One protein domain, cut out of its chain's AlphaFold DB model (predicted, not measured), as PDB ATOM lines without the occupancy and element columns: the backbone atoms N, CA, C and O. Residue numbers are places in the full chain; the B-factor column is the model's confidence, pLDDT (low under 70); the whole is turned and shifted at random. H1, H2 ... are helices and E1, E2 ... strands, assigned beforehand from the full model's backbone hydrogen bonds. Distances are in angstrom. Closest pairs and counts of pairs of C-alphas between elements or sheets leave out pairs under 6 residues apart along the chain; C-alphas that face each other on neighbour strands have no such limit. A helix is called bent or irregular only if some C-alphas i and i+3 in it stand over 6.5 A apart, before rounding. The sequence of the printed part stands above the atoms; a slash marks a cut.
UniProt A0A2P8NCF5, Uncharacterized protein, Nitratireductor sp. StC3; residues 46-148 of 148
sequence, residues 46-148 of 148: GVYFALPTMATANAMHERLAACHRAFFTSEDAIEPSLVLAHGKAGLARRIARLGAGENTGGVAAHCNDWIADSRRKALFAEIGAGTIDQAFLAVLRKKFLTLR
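Overview. This is residues 46 to 148 of the 148 residues of an uncharacterized protein of Nitratireductor sp. StC3 (UniProt A0A2P8NCF5). A small sheet of three parallel strands has one long, kinked helix, H1, lying along one face, while H3 packs beside edge strand E2 and the short H4 sits at the end of E3. H2 leads away from the sheet, and its residues 94 to 99, with the loop up to 105, stick out free; a tail without named elements, residues 137 to 148, follows H4. The printed part has 103 residues with four named helices and three named strands, in the order E1 H1 E2 H2 H3 E3 H4, and the sheet order is E1 E3 E2. The class is mixed, helices and strands. The whole is compact, with a radius of gyration of the C-alphas of 13.7 A and spans of 38 by 33 by 22 A.

Along the chain. In the sheet, E1 is residues 47 to 51, 12.7 A long, beginning at C-alpha 47 (-19.732, 35.549, 4.122); E3 is residues 127 to 131, 13.7 A; E2 is residues 82 to 85, 9.8 A. H1, residues 54 to 71, is 23.6 A long from C-alpha 54 at (-4.835, 26.428, 4.350). H2 is residues 89 to 99, 15.8 A, and H3 residues 107 to 116, 14.0 A. H4, residues 132 to 136, measures 6.4 A and ends at C-alpha 136 (-10.382, 32.956, 16.597).

Arrangement. E3 is the inner strand. It is parallel to E1 at 19 degrees, with N 49 and O 128 at 2.8 A, within hydrogen-bond range, and parallel to E2 at 12 degrees, with N 85 and O 129 at 2.8 A. H1 is on the sheet at a height of 7.4 A, making two layers, a helix on one face of a sheet. It lies over E3, and only just over E2, on which 3 of its C-alphas fall; on the local plane it runs along E3 at 12 degrees. The closest C-alphas of H1 and E3 are those of Ala 57 and Gly 130, 5.1 A apart. H1 has a kink of 57 degrees near residue 65 and is irregular, with C-alphas 66 and 69 at 8.0 A. E1, H1 and E2 form a split strand-helix-strand unit, two parallel strands with E3 between them, and its crossover is right-handed; E2, H2 H3 and E3 form a strand-helix-strand unit of neighbour strands. H3 only grazes the sheet; its closest C-alphas with E2 are those of Ala 116 and Val 83, 5.9 A. H4 also only grazes it, as does H2, only just on the sheet with 5 pairs of C-alphas within 10 A. H2 and H3 are close but not clearly touching, Gly 90 to Ala 116 at 7.9 A between C-alphas. H2, H3 and H4 have every O i to N i+4 pair within hydrogen-bond range, H1 10 of 14.

Size, cuts and confidence. The C-alphas of Gly 101 and Arg 141 are the two farthest apart, 41.1 A. The printed part has no cut, and no link is long. The model's confidence is under 70 at residues 74 to 78, 99 to 111 and 119.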
ATOM      1  N   GLY A  46     -22.209  39.846   3.964       90.38
ATOM      2  CA  GLY A  46     -21.073  39.078   3.484       90.38
ATOM      3  C   GLY A  46     -20.934  37.714   4.151       90.38
ATOM      4  O   GLY A  46     -21.683  37.363   5.067       90.38
ATOM      5  N   VAL A  47     -19.964  36.927   3.685       92.75
ATOM      6  CA  VAL A  47     -19.732  35.549   4.122       92.75
ATOM      7  C   VAL A  47     -18.244  35.275   4.300       92.75
ATOM      8  O   VAL A  47     -17.454  35.383   3.363       92.75
ATOM      9  N   TYR A  48     -17.873  34.804   5.492       93.31
ATOM     10  CA  TYR A  48     -16.553  34.242   5.762       93.31
ATOM     11  C   TYR A  48     -16.633  32.720   5.925       93.31
ATOM     12  O   TYR A  48     -17.149  32.210   6.919       93.31
ATOM     13  N   PHE A  49     -16.073  31.980   4.970       94.44
ATOM     14  CA  PHE A  49     -15.852  30.547   5.109       94.44
ATOM     15  C   PHE A  49     -14.599  30.301   5.952       94.44
ATOM     16  O   PHE A  49     -13.476  30.587   5.528       94.44
ATOM     17  N   ALA A  50     -14.799  29.737   7.143       94.56
ATOM     18  CA  ALA A  50     -13.746  29.330   8.066       94.56
ATOM     19  C   ALA A  50     -13.415  27.840   7.884       94.56
ATOM     20  O   ALA A  50     -14.255  26.975   8.117       94.56
ATOM     21  N   LEU A  51     -12.184  27.528   7.474       95.50
ATOM     22  CA  LEU A  51     -11.750  26.169   7.144       95.50
ATOM     23  C   LEU A  51     -10.646  25.659   8.081       95.50
ATOM     24  O   LEU A  51      -9.875  26.456   8.624       95.50
ATOM     25  N   PRO A  52     -10.525  24.331   8.264       93.88
ATOM     26  CA  PRO A  52      -9.556  23.756   9.196       93.88
ATOM     27  C   PRO A  52      -8.102  23.884   8.719       93.88
ATOM     28  O   PRO A  52      -7.189  23.887   9.538       93.88
ATOM     29  N   THR A  53      -7.854  23.984   7.407       92.69
ATOM     30  CA  THR A  53      -6.491  24.061   6.857       92.69
ATOM     31  C   THR A  53      -6.364  25.108   5.753       92.69
ATOM     32  O   THR A  53      -7.345  25.489   5.109       92.69
ATOM     33  N   MET A  54      -5.127  25.533   5.477       92.69
ATOM     34  CA  MET A  54      -4.835  26.428   4.350       92.69
ATOM     35  C   MET A  54      -5.169  25.782   2.999       92.69
ATOM     36  O   MET A  54      -5.664  26.464   2.112       92.69
ATOM     37  N   ALA A  55      -4.928  24.475   2.846       89.50
ATOM     38  CA  ALA A  55      -5.200  23.766   1.596       89.50
ATOM     39  C   ALA A  55      -6.700  23.757   1.279       89.50
ATOM     40  O   ALA A  55      -7.104  24.099   0.171       89.50
ATOM     41  N   THR A  56      -7.528  23.461   2.283       93.00
ATOM     42  CA  THR A  56      -8.983  23.541   2.135       93.00
ATOM     43  C   THR A  56      -9.434  24.975   1.856       93.00
ATOM     44  O   THR A  56     -10.311  25.171   1.023       93.00
ATOM     45  N   ALA A  57      -8.817  25.984   2.490       93.38
ATOM     46  CA  ALA A  57      -9.153  27.388   2.247       93.38
ATOM     47  C   ALA A  57      -8.831  27.848   0.818       93.38
ATOM     48  O   ALA A  57      -9.649  28.541   0.221       93.38
ATOM     49  N   ASN A  58      -7.703  27.414   0.247       90.19
ATOM     50  CA  ASN A  58      -7.375  27.668  -1.157       90.19
ATOM     51  C   ASN A  58      -8.436  27.069  -2.089       90.19
ATOM     52  O   ASN A  58      -8.996  27.782  -2.917       90.19
ATOM     53  N   ALA A  59      -8.762  25.786  -1.898       91.38
ATOM     54  CA  ALA A  59      -9.777  25.109  -2.705       91.38
ATOM     55  C   ALA A  59     -11.147  25.798  -2.586       91.38
ATOM     56  O   ALA A  59     -11.862  25.956  -3.572       91.38
ATOM     57  N   MET A  60     -11.519  26.253  -1.386       94.00
ATOM     58  CA  MET A  60     -12.777  26.970  -1.190       94.00
ATOM     59  C   MET A  60     -12.762  28.364  -1.822       94.00
ATOM     60  O   MET A  60     -13.771  28.779  -2.381       94.00
ATOM     61  N   HIS A  61     -11.636  29.075  -1.784       92.12
ATOM     62  CA  HIS A  61     -11.495  30.370  -2.450       92.12
ATOM     63  C   HIS A  61     -11.698  30.257  -3.965       92.12
ATOM     64  O   HIS A  61     -12.403  31.078  -4.541       92.12
ATOM     65  N   GLU A  62     -11.153  29.222  -4.607       90.56
ATOM     66  CA  GLU A  62     -11.393  28.951  -6.034       90.56
ATOM     67  C   GLU A  62     -12.874  28.677  -6.323       90.56
ATOM     68  O   GLU A  62     -13.438  29.216  -7.275       90.56
ATOM     69  N   ARG A  63     -13.540  27.901  -5.461       91.69
ATOM     70  CA  ARG A  63     -14.985  27.656  -5.573       91.69
ATOM     71  C   ARG A  63     -15.802  28.939  -5.425       91.69
ATOM     72  O   ARG A  63     -16.728  29.151  -6.201       91.69
ATOM     73  N   LEU A  64     -15.458  29.792  -4.459       91.06
ATOM     74  CA  LEU A  64     -16.112  31.089  -4.265       91.06
ATOM     75  C   LEU A  64     -15.838  32.034  -5.436       91.06
ATOM     76  O   LEU A  64     -16.751  32.726  -5.867       91.06
ATOM     77  N   ALA A  65     -14.641  32.029  -6.024       89.06
ATOM     78  CA  ALA A  65     -14.344  32.840  -7.206       89.06
ATOM     79  C   ALA A  65     -15.339  32.577  -8.349       89.06
ATOM     80  O   ALA A  65     -15.768  33.524  -9.008       89.06
ATOM     81  N   ALA A  66     -15.791  31.329  -8.506       89.00
ATOM     82  CA  ALA A  66     -16.776  30.950  -9.516       89.00
ATOM     83  C   ALA A  66     -18.223  31.387  -9.205       89.00
ATOM     84  O   ALA A  66     -19.013  31.518 -10.137       89.00
ATOM     85  N   CYS A  67     -18.597  31.601  -7.936       87.75
ATOM     86  CA  CYS A  67     -20.001  31.825  -7.553       87.75
ATOM     87  C   CYS A  67     -20.281  33.052  -6.668       87.75
ATOM     88  O   CYS A  67     -21.447  33.370  -6.459       87.75
ATOM     89  N   HIS A  68     -19.267  33.765  -6.169       87.25
ATOM     90  CA  HIS A  68     -19.428  34.842  -5.180       87.25
ATOM     91  C   HIS A  68     -20.350  35.975  -5.656       87.25
ATOM     92  O   HIS A  68     -21.095  36.535  -4.861       87.25
ATOM     93  N   ARG A  69     -20.375  36.264  -6.963       87.56
ATOM     94  CA  ARG A  69     -21.273  37.275  -7.543       87.56
ATOM     95  C   ARG A  69     -22.750  36.920  -7.388       87.56
ATOM     96  O   ARG A  69     -23.573  37.814  -7.291       87.56
ATOM     97  N   ALA A  70     -23.090  35.632  -7.324       87.25
ATOM     98  CA  ALA A  70     -24.472  35.178  -7.187       87.25
ATOM     99  C   ALA A  70     -25.070  35.447  -5.792       87.25
ATOM    100  O   ALA A  70     -26.269  35.256  -5.598       87.25
ATOM    101  N   PHE A  71     -24.253  35.871  -4.820       84.56
ATOM    102  CA  PHE A  71     -24.744  36.321  -3.517       84.56
ATOM    103  C   PHE A  71     -25.346  37.731  -3.556       84.56
ATOM    104  O   PHE A  71     -26.118  38.064  -2.660       84.56
ATOM    105  N   PHE A  72     -25.028  38.525  -4.582       85.31
ATOM    106  CA  PHE A  72     -25.397  39.936  -4.689       85.31
ATOM    107  C   PHE A  72     -26.334  40.162  -5.879       85.31
ATOM    108  O   PHE A  72     -26.337  39.396  -6.848       85.31
ATOM    109  N   THR A  73     -27.174  41.191  -5.798       75.12
ATOM    110  CA  THR A  73     -28.073  41.568  -6.892       75.12
ATOM    111  C   THR A  73     -27.301  42.330  -7.968       75.12
ATOM    112  O   THR A  73     -26.348  43.048  -7.697       75.12
ATOM    113  N   SER A  74     -27.730  42.207  -9.225       65.06
ATOM    114  CA  SER A  74     -27.099  42.881 -10.371       65.06
ATOM    115  C   SER A  74     -27.255  44.409 -10.382       65.06
ATOM    116  O   SER A  74     -26.747  45.061 -11.290       65.06
ATOM    117  N   GLU A  75     -28.000  44.971  -9.429       61.88
ATOM    118  CA  GLU A  75     -28.180  46.419  -9.267       61.88
ATOM    119  C   GLU A  75     -26.953  47.080  -8.624       61.88
ATOM    120  O   GLU A  75     -26.683  48.255  -8.880       61.88
ATOM    121  N   ASP A  76     -26.154  46.311  -7.880       61.59
ATOM    122  CA  ASP A  76     -24.876  46.763  -7.352       61.59
ATOM    123  C   ASP A  76     -23.839  46.729  -8.483       61.59
ATOM    124  O   ASP A  76     -23.249  45.702  -8.809       61.59
ATOM    125  N   ALA A  77     -23.603  47.878  -9.122       58.41
ATOM    126  CA  ALA A  77     -22.624  48.037 -10.206       58.41
ATOM    127  C   ALA A  77     -21.155  47.780  -9.781       58.41
ATOM    128  O   ALA A  77     -20.232  47.990 -10.572       58.41
ATOM    129  N   ILE A  78     -20.924  47.362  -8.533       66.50
ATOM    130  CA  ILE A  78     -19.613  47.136  -7.933       66.50
ATOM    131  C   ILE A  78     -19.398  45.631  -7.796       66.50
ATOM    132  O   ILE A  78     -20.214  44.911  -7.233       66.50
ATOM    133  N   GLU A  79     -18.275  45.154  -8.326       78.88
ATOM    134  CA  GLU A  79     -17.897  43.751  -8.212       78.88
ATOM    135  C   GLU A  79     -17.512  43.425  -6.757       78.88
ATOM    136  O   GLU A  79     -16.593  44.067  -6.231       78.88
ATOM    137  N   PRO A  80     -18.190  42.457  -6.107       85.19
ATOM    138  CA  PRO A  80     -17.977  42.168  -4.699       85.19
ATOM    139  C   PRO A  80     -16.559  41.668  -4.440       85.19
ATOM    140  O   PRO A  80     -15.967  40.897  -5.204       85.19
ATOM    141  N   SER A  81     -16.011  42.112  -3.322       86.62
ATOM    142  CA  SER A  81     -14.672  41.782  -2.876       86.62
ATOM    143  C   SER A  81     -14.552  40.312  -2.472       86.62
ATOM    144  O   SER A  81     -15.418  39.744  -1.802       86.62
ATOM    145  N   LEU A  82     -13.442  39.685  -2.877       87.00
ATOM    146  CA  LEU A  82     -13.139  38.283  -2.602       87.00
ATOM    147  C   LEU A  82     -11.716  38.148  -2.067       87.00
ATOM    148  O   LEU A  82     -10.748  38.500  -2.747       87.00
ATOM    149  N   VAL A  83     -11.575  37.605  -0.856       88.44
ATOM    150  CA  VAL A  83     -10.269  37.478  -0.198       88.44
ATOM    151  C   VAL A  83      -9.971  36.066   0.295       88.44
ATOM    152  O   VAL A  83     -10.794  35.371   0.887       88.44
ATOM    153  N   LEU A  84      -8.710  35.671   0.115       85.94
ATOM    154  CA  LEU A  84      -8.098  34.507   0.746       85.94
ATOM    155  C   LEU A  84      -7.380  34.918   2.045       85.94
ATOM    156  O   LEU A  84      -6.423  35.699   2.019       85.94
ATOM    157  N   ALA A  85      -7.812  34.376   3.186       83.81
ATOM    158  CA  ALA A  85      -7.387  34.798   4.522       83.81
ATOM    159  C   ALA A  85      -6.656  33.685   5.300       83.81
ATOM    160  O   ALA A  85      -7.222  32.977   6.132       83.81
ATOM    161  N   HIS A  86      -5.350  33.527   5.068       80.94
ATOM    162  CA  HIS A  86      -4.494  32.646   5.877       80.94
ATOM    163  C   HIS A  86      -3.021  33.074   5.831       80.94
ATOM    164  O   HIS A  86      -2.623  33.937   5.046       80.94
ATOM    165  N   GLY A  87      -2.179  32.452   6.665       73.38
ATOM    166  CA  GLY A  87      -0.774  32.847   6.860       73.38
ATOM    167  C   GLY A  87       0.121  32.809   5.612       73.38
ATOM    168  O   GLY A  87       1.179  33.429   5.617       73.38
ATOM    169  N   LYS A  88      -0.299  32.124   4.539       77.50
ATOM    170  CA  LYS A  88       0.417  32.041   3.252       77.50
ATOM    171  C   LYS A  88      -0.362  32.648   2.076       77.50
ATOM    172  O   LYS A  88       0.046  32.465   0.933       77.50
ATOM    173  N   ALA A  89      -1.442  33.392   2.327       79.31
ATOM    174  CA  ALA A  89      -2.292  33.940   1.265       79.31
ATOM    175  C   ALA A  89      -1.524  34.854   0.292       79.31
ATOM    176  O   ALA A  89      -1.745  34.810  -0.915       79.31
ATOM    177  N   GLY A  90      -0.551  35.627   0.793       76.75
ATOM    178  CA  GLY A  90       0.316  36.451  -0.054       76.75
ATOM    179  C   GLY A  90       1.173  35.636  -1.030       76.75
ATOM    180  O   GLY A  90       1.378  36.062  -2.162       76.75
ATOM    181  N   LEU A  91       1.632  34.444  -0.630       77.19
ATOM    182  CA  LEU A  91       2.359  33.538  -1.522       77.19
ATOM    183  C   LEU A  91       1.423  32.928  -2.571       77.19
ATOM    184  O   LEU A  91       1.772  32.916  -3.746       77.19
ATOM    185  N   ALA A  92       0.232  32.481  -2.162       78.06
ATOM    186  CA  ALA A  92      -0.769  31.933  -3.079       78.06
ATOM    187  C   ALA A  92      -1.150  32.946  -4.173       78.06
ATOM    188  O   ALA A  92      -1.120  32.614  -5.355       78.06
ATOM    189  N   ARG A  93      -1.387  34.214  -3.803       77.19
ATOM    190  CA  ARG A  93      -1.647  35.292  -4.771       77.19
ATOM    191  C   ARG A  93      -0.474  35.548  -5.711       77.19
ATOM    192  O   ARG A  93      -0.687  35.722  -6.903       77.19
ATOM    193  N   ARG A  94       0.761  35.566  -5.198       76.12
ATOM    194  CA  ARG A  94       1.958  35.734  -6.040       76.12
ATOM    195  C   ARG A  94       2.084  34.613  -7.067       76.12
ATOM    196  O   ARG A  94       2.390  34.901  -8.212       76.12
ATOM    197  N   ILE A  95       1.816  33.368  -6.673       77.00
ATOM    198  CA  ILE A  95       1.813  32.221  -7.592       77.00
ATOM    199  C   ILE A  95       0.712  32.381  -8.648       77.00
ATOM    200  O   ILE A  95       0.992  32.224  -9.831       77.00
ATOM    201  N   ALA A  96      -0.504  32.769  -8.252       75.94
ATOM    202  CA  ALA A  96      -1.602  33.007  -9.191       75.94
ATOM    203  C   ALA A  96      -1.271  34.107 -10.220       75.94
ATOM    204  O   ALA A  96      -1.516  33.931 -11.411       75.94
ATOM    205  N   ARG A  97      -0.637  35.205  -9.785       75.25
ATOM    206  CA  ARG A  97      -0.183  36.305 -10.660       75.25
ATOM    207  C   ARG A  97       0.965  35.931 -11.599       75.25
ATOM    208  O   ARG A  97       1.165  36.611 -12.589       75.25
ATOM    209  N   LEU A  98       1.737  34.884 -11.302       74.50
ATOM    210  CA  LEU A  98       2.751  34.384 -12.240       74.50
ATOM    211  C   LEU A  98       2.117  33.603 -13.401       74.50
ATOM    212  O   LEU A  98       2.704  33.539 -14.476       74.50
ATOM    213  N   GLY A  99       0.942  33.001 -13.183       64.94
ATOM    214  CA  GLY A  99       0.199  32.259 -14.208       64.94
ATOM    215  C   GLY A  99      -0.797  33.112 -15.001       64.94
ATOM    216  O   GLY A  99      -1.070  32.808 -16.159       64.94
ATOM    217  N   ALA A 100      -1.324  34.179 -14.399       63.75
ATOM    218  CA  ALA A 100      -2.198  35.148 -15.052       63.75
ATOM    219  C   ALA A 100      -1.374  36.373 -15.470       63.75
ATOM    220  O   ALA A 100      -0.889  37.099 -14.608       63.75
ATOM    221  N   GLY A 101      -1.190  36.600 -16.776       54.66
ATOM    222  CA  GLY A 101      -0.505  37.797 -17.279       54.66
ATOM    223  C   GLY A 101      -1.087  39.088 -16.686       54.66
ATOM    224  O   GLY A 101      -2.274  39.140 -16.366       54.66
ATOM    225  N   GLU A 102      -0.245  40.113 -16.509       52.19
ATOM    226  CA  GLU A 102      -0.604  41.389 -15.875       52.19
ATOM    227  C   GLU A 102      -1.809  42.043 -16.561       52.19
ATOM    228  O   GLU A 102      -1.666  42.702 -17.586       52.19
ATOM    229  N   ASN A 103      -3.010  41.867 -16.013       54.53
ATOM    230  CA  ASN A 103      -4.165  42.667 -16.396       54.53
ATOM    231  C   ASN A 103      -5.291  42.542 -15.373       54.53
ATOM    232  O   ASN A 103      -5.980  41.532 -15.352       54.53
ATOM    233  N   THR A 104      -5.515  43.608 -14.599       53.72
ATOM    234  CA  THR A 104      -6.843  44.031 -14.112       53.72
ATOM    235  C   THR A 104      -6.743  45.464 -13.573       53.72
ATOM    236  O   THR A 104      -6.560  45.687 -12.378       53.72
ATOM    237  N   GLY A 105      -6.831  46.457 -14.463       54.28
ATOM    238  CA  GLY A 105      -6.815  47.892 -14.137       54.28
ATOM    239  C   GLY A 105      -8.186  48.459 -13.741       54.28
ATOM    240  O   GLY A 105      -8.594  49.481 -14.282       54.28
ATOM    241  N   GLY A 106      -8.923  47.783 -12.852       64.69
ATOM    242  CA  GLY A 106     -10.252  48.208 -12.386       64.69
ATOM    243  C   GLY A 106     -10.267  48.616 -10.908       64.69
ATOM    244  O   GLY A 106      -9.470  48.114 -10.117       64.69
ATOM    245  N   VAL A 107     -11.202  49.490 -10.512       61.62
ATOM    246  CA  VAL A 107     -11.355  49.953  -9.114       61.62
ATOM    247  C   VAL A 107     -11.599  48.782  -8.156       61.62
ATOM    248  O   VAL A 107     -10.925  48.688  -7.134       61.62
ATOM    249  N   ALA A 108     -12.471  47.835  -8.519       66.12
ATOM    250  CA  ALA A 108     -12.743  46.645  -7.709       66.12
ATOM    251  C   ALA A 108     -11.499  45.756  -7.523       66.12
ATOM    252  O   ALA A 108     -11.240  45.267  -6.425       66.12
ATOM    253  N   ALA A 109     -10.671  45.611  -8.563       69.25
ATOM    254  CA  ALA A 109      -9.409  44.878  -8.474       69.25
ATOM    255  C   ALA A 109      -8.415  45.573  -7.526       69.25
ATOM    256  O   ALA A 109      -7.768  44.911  -6.716       69.25
ATOM    257  N   HIS A 110      -8.343  46.907  -7.564       67.50
ATOM    258  CA  HIS A 110      -7.507  47.684  -6.649       67.50
ATOM    259  C   HIS A 110      -7.996  47.604  -5.191       67.50
ATOM    260  O   HIS A 110      -7.187  47.445  -4.274       67.50
ATOM    261  N   CYS A 111      -9.314  47.655  -4.969       66.00
ATOM    262  CA  CYS A 111      -9.924  47.442  -3.656       66.00
ATOM    263  C   CYS A 111      -9.611  46.042  -3.121       66.00
ATOM    264  O   CYS A 111      -9.129  45.913  -1.993       66.00
ATOM    265  N   ASN A 112      -9.792  45.005  -3.945       72.69
ATOM    266  CA  ASN A 112      -9.435  43.635  -3.582       72.69
ATOM    267  C   ASN A 112      -7.959  43.515  -3.208       72.69
ATOM    268  O   ASN A 112      -7.640  42.929  -2.175       72.69
ATOM    269  N   ASP A 113      -7.060  44.120  -3.978       75.31
ATOM    270  CA  ASP A 113      -5.631  44.126  -3.675       75.31
ATOM    271  C   ASP A 113      -5.320  44.815  -2.337       75.31
ATOM    272  O   ASP A 113      -4.550  44.279  -1.534       75.31
ATOM    273  N   TRP A 114      -5.953  45.955  -2.045       76.25
ATOM    274  CA  TRP A 114      -5.759  46.676  -0.785       76.25
ATOM    275  C   TRP A 114      -6.260  45.898   0.438       76.25
ATOM    276  O   TRP A 114      -5.600  45.911   1.488       76.25
ATOM    277  N   ILE A 115      -7.413  45.228   0.323       74.69
ATOM    278  CA  ILE A 115      -7.967  44.370   1.381       74.69
ATOM    279  C   ILE A 115      -7.076  43.130   1.545       74.69
ATOM    280  O   ILE A 115      -6.701  42.756   2.658       74.69
ATOM    281  N   ALA A 116      -6.656  42.528   0.436       74.25
ATOM    282  CA  ALA A 116      -5.829  41.333   0.420       74.25
ATOM    283  C   ALA A 116      -4.417  41.570   0.991       74.25
ATOM    284  O   ALA A 116      -3.833  40.646   1.569       74.25
ATOM    285  N   ASP A 117      -3.872  42.784   0.872       75.00
ATOM    286  CA  ASP A 117      -2.524  43.184   1.314       75.00
ATOM    287  C   ASP A 117      -2.231  42.858   2.790       75.00
ATOM    288  O   ASP A 117      -1.102  42.558   3.182       75.00
ATOM    289  N   SER A 118      -3.261  42.818   3.636       73.50
ATOM    290  CA  SER A 118      -3.094  42.502   5.050       73.50
ATOM    291  C   SER A 118      -4.140  41.514   5.531       73.50
ATOM    292  O   SER A 118      -5.334  41.784   5.500       73.50
ATOM    293  N   ARG A 119      -3.686  40.437   6.182       69.19
ATOM    294  CA  ARG A 119      -4.566  39.495   6.900       69.19
ATOM    295  C   ARG A 119      -5.462  40.153   7.958       69.19
ATOM    296  O   ARG A 119      -6.428  39.549   8.389       69.19
ATOM    297  N   ARG A 120      -5.128  41.371   8.409       73.62
ATOM    298  CA  ARG A 120      -5.968  42.156   9.335       73.62
ATOM    299  C   ARG A 120      -7.198  42.756   8.656       73.62
ATOM    300  O   ARG A 120      -8.148  43.043   9.350       73.62
ATOM    301  N   LYS A 121      -7.134  42.988   7.343       77.44
ATOM    302  CA  LYS A 121      -8.219  43.578   6.556       77.44
ATOM    303  C   LYS A 121      -9.108  42.514   5.919       77.44
ATOM    304  O   LYS A 121     -10.161  42.841   5.410       77.44
ATOM    305  N   ALA A 122      -8.688  41.250   5.946       74.94
ATOM    306  CA  ALA A 122      -9.365  40.176   5.234       74.94
ATOM    307  C   ALA A 122     -10.823  39.945   5.672       74.94
ATOM    308  O   ALA A 122     -11.593  39.411   4.888       74.94
ATOM    309  N   LEU A 123     -11.196  40.362   6.890       80.81
ATOM    310  CA  LEU A 123     -12.574  40.302   7.394       80.81
ATOM    311  C   LEU A 123     -13.442  41.497   6.959       80.81
ATOM    312  O   LEU A 123     -14.634  41.494   7.223       80.81
ATOM    313  N   PHE A 124     -12.869  42.497   6.280       83.88
ATOM    314  CA  PHE A 124     -13.623  43.577   5.631       83.88
ATOM    315  C   PHE A 124     -14.059  43.230   4.205       83.88
ATOM    316  O   PHE A 124     -14.727  44.039   3.573       83.88
ATOM    317  N   ALA A 125     -13.637  42.078   3.675       86.00
ATOM    318  CA  ALA A 125     -14.136  41.606   2.394       86.00
ATOM    319  C   ALA A 125     -15.583  41.136   2.546       86.00
ATOM    320  O   ALA A 125     -15.927  40.498   3.543       86.00
ATOM    321  N   GLU A 126     -16.394  41.387   1.527       89.75
ATOM    322  CA  GLU A 126     -17.766  40.890   1.454       89.75
ATOM    323  C   GLU A 126     -17.777  39.364   1.410       89.75
ATOM    324  O   GLU A 126     -18.552  38.728   2.115       89.75
ATOM    325  N   ILE A 127     -16.879  38.748   0.638       91.94
ATOM    326  CA  ILE A 127     -16.738  37.294   0.592       91.94
ATOM    327  C   ILE A 127     -15.293  36.902   0.894       91.94
ATOM    328  O   ILE A 127     -14.329  37.455   0.359       91.94
ATOM    329  N   GLY A 128     -15.113  35.890   1.740       91.31
ATOM    330  CA  GLY A 128     -13.787  35.385   2.061       91.31
ATOM    331  C   GLY A 128     -13.753  33.902   2.380       91.31
ATOM    332  O   GLY A 128     -14.684  33.343   2.952       91.31
ATOM    333  N   ALA A 129     -12.632  33.267   2.045       93.19
ATOM    334  CA  ALA A 129     -12.281  31.938   2.536       93.19
ATOM    335  C   ALA A 129     -10.947  32.009   3.274       93.19
ATOM    336  O   ALA A 129      -9.978  32.606   2.800       93.19
ATOM    337  N   GLY A 130     -10.864  31.382   4.438       92.75
ATOM    338  CA  GLY A 130      -9.658  31.423   5.249       92.75
ATOM    339  C   GLY A 130      -9.616  30.337   6.301       92.75
ATOM    340  O   GLY A 130     -10.508  29.496   6.383       92.75
ATOM    341  N   THR A 131      -8.557  30.326   7.110       94.06
ATOM    342  CA  THR A 131      -8.509  29.377   8.228       94.06
ATOM    343  C   THR A 131      -9.356  29.863   9.396       94.06
ATOM    344  O   THR A 131      -9.479  31.069   9.636       94.06
ATOM    345  N   ILE A 132      -9.917  28.925  10.158       94.00
ATOM    346  CA  ILE A 132     -10.683  29.230  11.374       94.00
ATOM    347  C   ILE A 132      -9.866  30.039  12.392       94.00
ATOM    348  O   ILE A 132     -10.419  30.867  13.112       94.00
ATOM    349  N   ASP A 133      -8.534  29.921  12.370       90.75
ATOM    350  CA  ASP A 133      -7.646  30.722  13.217       90.75
ATOM    351  C   ASP A 133      -7.829  32.231  13.016       90.75
ATOM    352  O   ASP A 133      -7.664  32.989  13.969       90.75
ATOM    353  N   GLN A 134      -8.155  32.707  11.800       87.69
ATOM    354  CA  GLN A 134      -8.383  34.145  11.594       87.69
ATOM    355  C   GLN A 134      -9.627  34.636  12.341       87.69
ATOM    356  O   GLN A 134      -9.588  35.741  12.877       87.69
ATOM    357  N   ALA A 135     -10.671  33.806  12.437       87.94
ATOM    358  CA  ALA A 135     -11.859  34.106  13.231       87.94
ATOM    359  C   ALA A 135     -11.541  34.047  14.734       87.94
ATOM    360  O   ALA A 135     -11.882  34.957  15.481       87.94
ATOM    361  N   PHE A 136     -10.786  33.042  15.188       89.69
ATOM    362  CA  PHE A 136     -10.382  32.956  16.597       89.69
ATOM    363  C   PHE A 136      -9.468  34.103  17.042       89.69
ATOM    364  O   PHE A 136      -9.504  34.515  18.199       89.69
ATOM    365  N   LEU A 137      -8.686  34.699  16.140       85.94
ATOM    366  CA  LEU A 137      -7.919  35.908  16.459       85.94
ATOM    367  C   LEU A 137      -8.805  37.114  16.830       85.94
ATOM    368  O   LEU A 137      -8.271  38.050  17.429       85.94
ATOM    369  N   ALA A 138     -10.105  37.102  16.509       85.06
ATOM    370  CA  ALA A 138     -11.067  38.147  16.874       85.06
ATOM    371  C   ALA A 138     -11.532  38.077  18.342       85.06
ATOM    372  O   ALA A 138     -12.129  39.025  18.839       85.06
ATOM    373  N   VAL A 139     -11.217  36.998  19.070       87.06
ATOM    374  CA  VAL A 139     -11.536  36.868  20.509       87.06
ATOM    375  C   VAL A 139     -10.297  36.920  21.410       87.06
ATOM    376  O   VAL A 139     -10.398  36.873  22.633       87.06
ATOM    377  N   LEU A 140      -9.101  37.035  20.824       86.50
ATOM    378  CA  LEU A 140      -7.837  37.053  21.559       86.50
ATOM    379  C   LEU A 140      -7.359  38.482  21.846       86.50
ATOM    380  O   LEU A 140      -7.438  39.370  20.998       86.50
ATOM    381  N   ARG A 141      -6.736  38.694  23.014       84.81
ATOM    382  CA  ARG A 141      -6.117  39.980  23.385       84.81
ATOM    383  C   ARG A 141      -4.857  40.240  22.550       84.81
ATOM    384  O   ARG A 141      -3.732  39.952  22.957       84.81
ATOM    385  N   LYS A 142      -5.049  40.771  21.344       83.06
ATOM    386  CA  LYS A 142      -3.996  41.106  20.379       83.06
ATOM    387  C   LYS A 142      -4.120  42.559  19.934       83.06
ATOM    388  O   LYS A 142      -5.189  43.160  19.964       83.06
ATOM    389  N   LYS A 143      -3.002  43.124  19.474       76.31
ATOM    390  CA  LYS A 143      -2.985  44.446  18.838       76.31
ATOM    391  C   LYS A 143      -3.934  44.434  17.625       76.31
ATOM    392  O   LYS A 143      -3.896  43.480  16.840       76.31
ATOM    393  N   PHE A 144      -4.737  45.490  17.476       79.38
ATOM    394  CA  PHE A 144      -5.739  45.657  16.409       79.38
ATOM    395  C   PHE A 144      -6.921  44.672  16.463       79.38
ATOM    396  O   PHE A 144      -7.362  44.185  15.427       79.38
ATOM    397  N   LEU A 145      -7.401  44.345  17.666       79.62
ATOM    398  CA  LEU A 145      -8.582  43.498  17.859       79.62
ATOM    399  C   LEU A 145      -9.847  44.096  17.227       79.62
ATOM    400  O   LEU A 145     -10.574  43.380  16.566       79.62
ATOM    401  N   THR A 146     -10.049  45.407  17.360       81.56
ATOM    402  CA  THR A 146     -11.233  46.138  16.872       81.56
ATOM    403  C   THR A 146     -11.363  46.220  15.348       81.56
ATOM    404  O   THR A 146     -12.344  46.757  14.858       81.56
ATOM    405  N   LEU A 147     -10.354  45.758  14.601       77.19
ATOM    406  CA  LEU A 147     -10.388  45.682  13.137       77.19
ATOM    407  C   LEU A 147     -10.812  44.291  12.635       77.19
ATOM    408  O   LEU A 147     -10.656  44.015  11.450       77.19
ATOM    409  N   ARG A 148     -11.224  43.392  13.532       71.38
ATOM    410  CA  ARG A 148     -11.647  42.029  13.215       71.38
ATOM    411  C   ARG A 148     -13.088  41.805  13.613       71.38
ATOM    412  O   ARG A 148     -13.498  42.422  14.619       71.38
TER     413      ARG A 148